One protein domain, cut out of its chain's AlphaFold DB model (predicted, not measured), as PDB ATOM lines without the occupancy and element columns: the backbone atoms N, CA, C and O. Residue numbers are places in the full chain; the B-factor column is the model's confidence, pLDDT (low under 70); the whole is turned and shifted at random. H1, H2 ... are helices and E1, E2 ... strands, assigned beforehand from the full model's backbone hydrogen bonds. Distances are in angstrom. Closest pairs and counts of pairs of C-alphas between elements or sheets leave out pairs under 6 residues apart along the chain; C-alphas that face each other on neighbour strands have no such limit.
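What this domain is: This is residues 17 to 72 of the 72 residues of an uncharacterized protein of Arthrobacter sp. (UniProt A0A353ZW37). Two small strand hairpins, E1-E2 and E3-E4, sit side by side as a head, with short helix H1 by E3. An arm, residues 51 to 56 and then helix H2, sticks out and makes the length. The 56 printed residues run E1 E2 E3 E4 H1 H2, with two antiparallel two-strand sheets; the class is mixed. The whole is extended, radius of gyration of the C-alphas 16.3 A, spanning 49 by 23 by 16 A.

How they stand to each other: E1 (17 to 20) and E2 (23 to 27) form a hairpin, N 18 and O 25 being 2.8 A apart. E3 (32 to 35) and E4 (41 to 44) form another, with N 34 and O 42 at 3.0 A. The closest C-alphas of E2 and E4 are Ala 27 and Pro 43, 5.2 A. Those of E3 and H1 (46 to 52) are Trp 32 and Asp 46, 6.2 A. H2 (59 to 70) is apart from H1 and the strands. In both helices every O i to N i+4 pair is within hydrogen-bond range.

Where its parts are: E1 begins at C-alpha 17 (157.896, 150.024, 131.413). E2 is 12.9 A long, H1 10.0 A. H2, 16.6 A, ends at C-alpha 70 (197.083, 169.073, 117.936).

The domain as a whole: C-alphas 17 and 72, the farthest apart, are 49.1 A apart. The printed part has no cut and no long link. Residues 71 to 72 are under pLDDT 70.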
ATOM      1  N   ILE A  17     158.303 148.646 131.130       94.38
ATOM      2  CA  ILE A  17     157.896 150.024 131.413       94.38
ATOM      3  C   ILE A  17     159.100 150.724 132.038       94.38
ATOM      4  O   ILE A  17     159.664 150.234 133.017       94.38
ATOM      5  N   ILE A  18     159.497 151.855 131.462       95.50
ATOM      6  CA  ILE A  18     160.612 152.679 131.924       95.50
ATOM      7  C   ILE A  18     160.044 153.985 132.469       95.50
ATOM      8  O   ILE A  18     159.235 154.644 131.811       95.50
ATOM      9  N   LEU A  19     160.466 154.342 133.680       95.44
ATOM     10  CA  LEU A  19     160.130 155.621 134.297       95.44
ATOM     11  C   LEU A  19     161.092 156.683 133.770       95.44
ATOM     12  O   LEU A  19     162.272 156.682 134.113       95.44
ATOM     13  N   THR A  20     160.572 157.556 132.916       95.94
ATOM     14  CA  THR A  20     161.313 158.658 132.296       95.94
ATOM     15  C   THR A  20     160.909 159.996 132.919       95.94
ATOM     16  O   THR A  20     159.955 160.048 133.703       95.94
ATOM     17  N   LEU A  21     161.599 161.087 132.575       95.38
ATOM     18  CA  LEU A  21     161.247 162.428 133.068       95.38
ATOM     19  C   LEU A  21     159.887 162.914 132.525       95.38
ATOM     20  O   LEU A  21     159.188 163.686 133.176       95.38
ATOM     21  N   GLU A  22     159.476 162.408 131.365       94.81
ATOM     22  CA  GLU A  22     158.208 162.667 130.682       94.81
ATOM     23  C   GLU A  22     157.084 161.727 131.153       94.81
ATOM     24  O   GLU A  22     155.938 161.846 130.712       94.81
ATOM     25  N   GLY A  23     157.397 160.798 132.064       94.00
ATOM     26  CA  GLY A  23     156.480 159.811 132.625       94.00
ATOM     27  C   GLY A  23     156.786 158.376 132.195       94.00
ATOM     28  O   GLY A  23     157.901 158.026 131.809       94.00
ATOM     29  N   GLU A  24     155.787 157.504 132.305       94.88
ATOM     30  CA  GLU A  24     155.912 156.092 131.932       94.88
ATOM     31  C   GLU A  24     156.016 155.936 130.409       94.88
ATOM     32  O   GLU A  24     155.128 156.362 129.668       94.88
ATOM     33  N   MET A  25     157.071 155.269 129.940       93.81
ATOM     34  CA  MET A  25     157.252 154.909 128.533       93.81
ATOM     35  C   MET A  25     157.410 153.396 128.375       93.81
ATOM     36  O   MET A  25     157.979 152.724 129.233       93.81
ATOM     37  N   VAL A  26     156.925 152.852 127.259       92.75
ATOM     38  CA  VAL A  26     157.018 151.418 126.949       92.75
ATOM     39  C   VAL A  26     158.242 151.149 126.075       92.75
ATOM     40  O   VAL A  26     158.422 151.779 125.034       92.75
ATOM     41  N   ALA A  27     159.062 150.185 126.487       93.75
ATOM     42  CA  ALA A  27     160.110 149.588 125.674       93.75
ATOM     43  C   ALA A  27     159.602 148.267 125.080       93.75
ATOM     44  O   ALA A  27     159.414 147.275 125.793       93.75
ATOM     45  N   GLU A  28     159.371 148.266 123.772       91.81
ATOM     46  CA  GLU A  28     159.060 147.055 123.012       91.81
ATOM     47  C   GLU A  28     160.330 146.208 122.799       91.81
ATOM     48  O   GLU A  28     161.444 146.750 122.831       91.81
ATOM     49  N   PRO A  29     160.201 144.888 122.569       91.81
ATOM     50  CA  PRO A  29     161.326 144.058 122.153       91.81
ATOM     51  C   PRO A  29     162.112 144.686 120.992       91.81
ATOM     52  O   PRO A  29     161.538 145.119 119.995       91.81
ATOM     53  N   GLY A  30     163.438 144.749 121.130       92.25
ATOM     54  CA  GLY A  30     164.331 145.372 120.145       92.25
ATOM     55  C   GLY A  30     164.565 146.876 120.334       92.25
ATOM     56  O   GLY A  30     165.385 147.450 119.622       92.25
ATOM     57  N   ALA A  31     163.910 147.528 121.299       95.62
ATOM     58  CA  ALA A  31     164.290 148.879 121.698       95.62
ATOM     59  C   ALA A  31     165.642 148.883 122.434       95.62
ATOM     60  O   ALA A  31     165.911 148.036 123.288       95.62
ATOM     61  N   TRP A  32     166.470 149.886 122.148       97.25
ATOM     62  CA  TRP A  32     167.646 150.204 122.952       97.25
ATOM     63  C   TRP A  32     167.211 150.892 124.238       97.25
ATOM     64  O   TRP A  32     166.317 151.740 124.215       97.25
ATOM     65  N   ILE A  33     167.877 150.580 125.347       97.56
ATOM     66  CA  ILE A  33     167.737 151.350 126.583       97.56
ATOM     67  C   ILE A  33     168.939 152.274 126.684       97.56
ATOM     68  O   ILE A  33     170.067 151.816 126.867       97.56
ATOM     69  N   ILE A  34     168.699 153.573 126.520       97.19
ATOM     70  CA  ILE A  34     169.750 154.589 126.583       97.19
ATOM     71  C   ILE A  34     169.683 155.325 127.917       97.19
ATOM     72  O   ILE A  34     168.610 155.469 128.505       97.19
ATOM     73  N   ARG A  35     170.844 155.780 128.386       96.50
ATOM     74  CA  ARG A  35     170.977 156.595 129.592       96.50
ATOM     75  C   ARG A  35     171.200 158.046 129.184       96.50
ATOM     76  O   ARG A  35     172.092 158.317 128.378       96.50
ATOM     77  N   GLY A  36     170.387 158.945 129.717       93.75
ATOM     78  CA  GLY A  36     170.564 160.377 129.536       93.75
ATOM     79  C   GLY A  36     171.659 160.947 130.438       93.75
ATOM     80  O   GLY A  36     172.327 160.230 131.190       93.75
ATOM     81  N   THR A  37     171.897 162.248 130.318       93.44
ATOM     82  CA  THR A  37     173.034 162.919 130.965       93.44
ATOM     83  C   THR A  37     172.887 163.034 132.478       93.44
ATOM     84  O   THR A  37     173.900 163.062 133.174       93.44
ATOM     85  N   GLU A  38     171.659 163.060 132.994       95.06
ATOM     86  CA  GLU A  38     171.374 163.113 134.435       95.06
ATOM     87  C   GLU A  38     171.198 161.707 135.038       95.06
ATOM     88  O   GLU A  38     171.066 161.526 136.248       95.06
ATOM     89  N   GLY A  39     171.303 160.680 134.196       95.44
ATOM     90  CA  GLY A  39     171.262 159.275 134.553       95.44
ATOM     91  C   GLY A  39     169.886 158.623 134.515       95.44
ATOM     92  O   GLY A  39     169.764 157.461 134.894       95.44
ATOM     93  N   GLU A  40     168.894 159.340 134.011       97.00
ATOM     94  CA  GLU A  40     167.598 158.835 133.600       97.00
ATOM     95  C   GLU A  40     167.712 157.821 132.446       97.00
ATOM     96  O   GLU A  40     168.690 157.809 131.691       97.00
ATOM     97  N   PHE A  41     166.704 156.960 132.299       98.12
ATOM     98  CA  PHE A  41     166.665 155.942 131.250       98.12
ATOM     99  C   PHE A  41     165.522 156.187 130.279       98.12
ATOM    100  O   PHE A  41     164.436 156.590 130.683       98.12
ATOM    101  N   TYR A  42     165.755 155.855 129.009       97.75
ATOM    102  CA  TYR A  42     164.783 156.000 127.932       97.75
ATOM    103  C   TYR A  42     164.761 154.778 127.015       97.75
ATOM    104  O   TYR A  42     165.829 154.274 126.651       97.75
ATOM    105  N   PRO A  43     163.575 154.332 126.558       97.62
ATOM    106  CA  PRO A  43     163.496 153.463 125.396       97.62
ATOM    107  C   PRO A  43     163.795 154.265 124.123       97.62
ATOM    108  O   PRO A  43     163.270 155.358 123.911       97.62
ATOM    109  N   CYS A  44     164.607 153.703 123.236       97.50
ATOM    110  CA  CYS A  44     164.943 154.280 121.944       97.50
ATOM    111  C   CYS A  44     164.750 153.229 120.849       97.50
ATOM    112  O   CYS A  44     165.290 152.127 120.926       97.50
ATOM    113  N   LYS A  45     163.970 153.558 119.815       95.81
ATOM    114  CA  LYS A  45     163.776 152.658 118.671       95.81
ATOM    115  C   LYS A  45     165.111 152.407 117.976       95.81
ATOM    116  O   LYS A  45     165.854 153.354 117.737       95.81
ATOM    117  N   ASP A  46     165.363 151.163 117.582       96.56
ATOM    118  CA  ASP A  46     166.584 150.757 116.876       96.56
ATOM    119  C   ASP A  46     166.914 151.649 115.671       96.56
ATOM    120  O   ASP A  46     168.004 152.214 115.585       96.56
ATOM    121  N   SER A  47     165.923 151.915 114.818       96.38
ATOM    122  CA  SER A  47     166.081 152.794 113.654       96.38
ATOM    123  C   SER A  47     166.491 154.227 114.015       96.38
ATOM    124  O   SER A  47     167.269 154.857 113.296       96.38
ATOM    125  N   VAL A  48     166.007 154.750 115.145       96.62
ATOM    126  CA  VAL A  48     166.380 156.079 115.649       96.62
ATOM    127  C   VAL A  48     167.786 156.043 116.243       96.62
ATOM    128  O   VAL A  48     168.569 156.961 115.994       96.62
ATOM    129  N   PHE A  49     168.117 154.987 116.991       96.44
ATOM    130  CA  PHE A  49     169.424 154.827 117.614       96.44
ATOM    131  C   PHE A  49     170.536 154.772 116.563       96.44
ATOM    132  O   PHE A  49     171.458 155.581 116.612       96.44
ATOM    133  N   ILE A  50     170.401 153.903 115.559       95.88
ATOM    134  CA  ILE A  50     171.394 153.727 114.486       95.88
ATOM    135  C   ILE A  50     171.578 155.011 113.664       95.88
ATOM    136  O   ILE A  50     172.686 155.314 113.230       95.88
ATOM    137  N   THR A  51     170.510 155.790 113.467       97.12
ATOM    138  CA  THR A  51     170.582 157.051 112.708       97.12
ATOM    139  C   THR A  51     171.319 158.151 113.478       97.12
ATOM    140  O   THR A  51     172.024 158.961 112.878       97.12
ATOM    141  N   LYS A  52     171.138 158.225 114.803       95.31
ATOM    142  CA  LYS A  52     171.657 159.330 115.627       95.31
ATOM    143  C   LYS A  52     173.002 159.036 116.281       95.31
ATOM    144  O   LYS A  52     173.796 159.956 116.477       95.31
ATOM    145  N   TYR A  53     173.250 157.785 116.642       93.06
ATOM    146  CA  TYR A  53     174.417 157.384 117.412       93.06
ATOM    147  C   TYR A  53     175.371 156.567 116.552       93.06
ATOM    148  O   TYR A  53     174.981 155.776 115.699       93.06
ATOM    149  N   ARG A  54     176.660 156.754 116.812       91.75
ATOM    150  CA  ARG A  54     177.748 155.984 116.213       91.75
ATOM    151  C   ARG A  54     178.591 155.393 117.325       91.75
ATOM    152  O   ARG A  54     178.634 155.951 118.423       91.75
ATOM    153  N   ARG A  55     179.268 154.281 117.039       91.06
ATOM    154  CA  ARG A  55     180.247 153.724 117.975       91.06
ATOM    155  C   ARG A  55     181.280 154.799 118.296       91.06
ATOM    156  O   ARG A  55     181.788 155.461 117.390       91.06
ATOM    157  N   ALA A  56     181.540 154.987 119.582       88.25
ATOM    158  CA  ALA A  56     182.681 155.779 119.993       88.25
ATOM    159  C   ALA A  56     183.960 155.055 119.533       88.25
ATOM    160  O   ALA A  56     183.977 153.819 119.556       88.25
ATOM    161  N   PRO A  57     185.002 155.789 119.104       86.12
ATOM    162  CA  PRO A  57     186.302 155.180 118.866       86.12
ATOM    163  C   PRO A  57     186.829 154.574 120.168       86.12
ATOM    164  O   PRO A  57     186.448 154.995 121.264       86.12
ATOM    165  N   ILE A  58     187.710 153.591 120.043       90.75
ATOM    166  CA  ILE A  58     188.420 153.014 121.190       90.75
ATOM    167  C   ILE A  58     189.403 154.050 121.758       90.75
ATOM    168  O   ILE A  58     189.795 154.984 121.060       90.75
ATOM    169  N   GLU A  59     189.796 153.915 123.025       85.12
ATOM    170  CA  GLU A  59     190.631 154.912 123.721       85.12
ATOM    171  C   GLU A  59     191.940 155.223 122.980       85.12
ATOM    172  O   GLU A  59     192.295 156.394 122.831       85.12
ATOM    173  N   ASP A  60     192.589 154.198 122.427       81.81
ATOM    174  CA  ASP A  60     193.814 154.349 121.636       81.81
ATOM    175  C   ASP A  60     193.568 155.107 120.317       81.81
ATOM    176  O   ASP A  60     194.358 155.969 119.928       81.81
ATOM    177  N   GLU A  61     192.434 154.865 119.649       87.06
ATOM    178  CA  GLU A  61     192.037 155.603 118.440       87.06
ATOM    179  C   GLU A  61     191.686 157.065 118.763       87.06
ATOM    180  O   GLU A  61     192.028 157.982 118.015       87.06
ATOM    181  N   LEU A  62     191.034 157.302 119.905       84.75
ATOM    182  CA  LEU A  62     190.734 158.635 120.432       84.75
ATOM    183  C   LEU A  62     192.009 159.422 120.751       84.75
ATOM    184  O   LEU A  62     192.054 160.624 120.483       84.75
ATOM    185  N   ALA A  63     193.023 158.774 121.329       85.25
ATOM    186  CA  ALA A  63     194.322 159.385 121.596       85.25
ATOM    187  C   ALA A  63     195.018 159.780 120.285       85.25
ATOM    188  O   ALA A  63     195.380 160.946 120.117       85.25
ATOM    189  N   ALA A  64     195.081 158.859 119.317       85.00
ATOM    190  CA  ALA A  64     195.673 159.114 118.005       85.00
ATOM    191  C   ALA A  64     194.982 160.270 117.252       85.00
ATOM    192  O   ALA A  64     195.653 161.135 116.689       85.00
ATOM    193  N   LEU A  65     193.644 160.340 117.290       83.50
ATOM    194  CA  LEU A  65     192.875 161.440 116.693       83.50
ATOM    195  C   LEU A  65     193.190 162.790 117.352       83.50
ATOM    196  O   LEU A  65     193.388 163.786 116.658       83.50
ATOM    197  N   LYS A  66     193.259 162.837 118.686       84.56
ATOM    198  CA  LYS A  66     193.567 164.071 119.429       84.56
ATOM    199  C   LYS A  66     194.994 164.561 119.194       84.56
ATOM    200  O   LYS A  66     195.228 165.767 119.227       84.56
ATOM    201  N   ASP A  67     195.938 163.653 118.987       86.88
ATOM    202  CA  ASP A  67     197.327 164.005 118.691       86.88
ATOM    203  C   ASP A  67     197.479 164.504 117.251       86.88
ATOM    204  O   ASP A  67     198.144 165.513 117.022       86.88
ATOM    205  N   ALA A  68     196.768 163.893 116.295       85.19
ATOM    206  CA  ALA A  68     196.689 164.386 114.920       85.19
ATOM    207  C   ALA A  68     196.058 165.789 114.831       85.19
ATOM    208  O   ALA A  68     196.534 166.624 114.070       85.19
ATOM    209  N   MET A  69     195.032 166.076 115.642       88.25
ATOM    210  CA  MET A  69     194.381 167.396 115.700       88.25
ATOM    211  C   MET A  69     195.208 168.481 116.410       88.25
ATOM    212  O   MET A  69     194.897 169.657 116.256       88.25
ATOM    213  N   ARG A  70     196.211 168.116 117.223       82.62
ATOM    214  CA  ARG A  70     197.083 169.073 117.936       82.62
ATOM    215  C   ARG A  70     198.336 169.466 117.154       82.62
ATOM    216  O   ARG A  70     198.911 170.506 117.449       82.62
ATOM    217  N   ASN A  71     198.758 168.633 116.202       69.75
ATOM    218  CA  ASN A  71     200.010 168.782 115.457       69.75
ATOM    219  C   ASN A  71     199.812 169.257 114.001       69.75
ATOM    220  O   ASN A  71     200.750 169.173 113.207       69.75
ATOM    221  N   GLY A  72     198.610 169.725 113.650       55.28
ATOM    222  CA  GLY A  72     198.280 170.368 112.373       55.28
ATOM    223  C   GLY A  72     197.714 171.759 112.604       55.28
ATOM    224  O   GLY A  72     198.003 172.638 111.766       55.28
TER     225      GLY A  72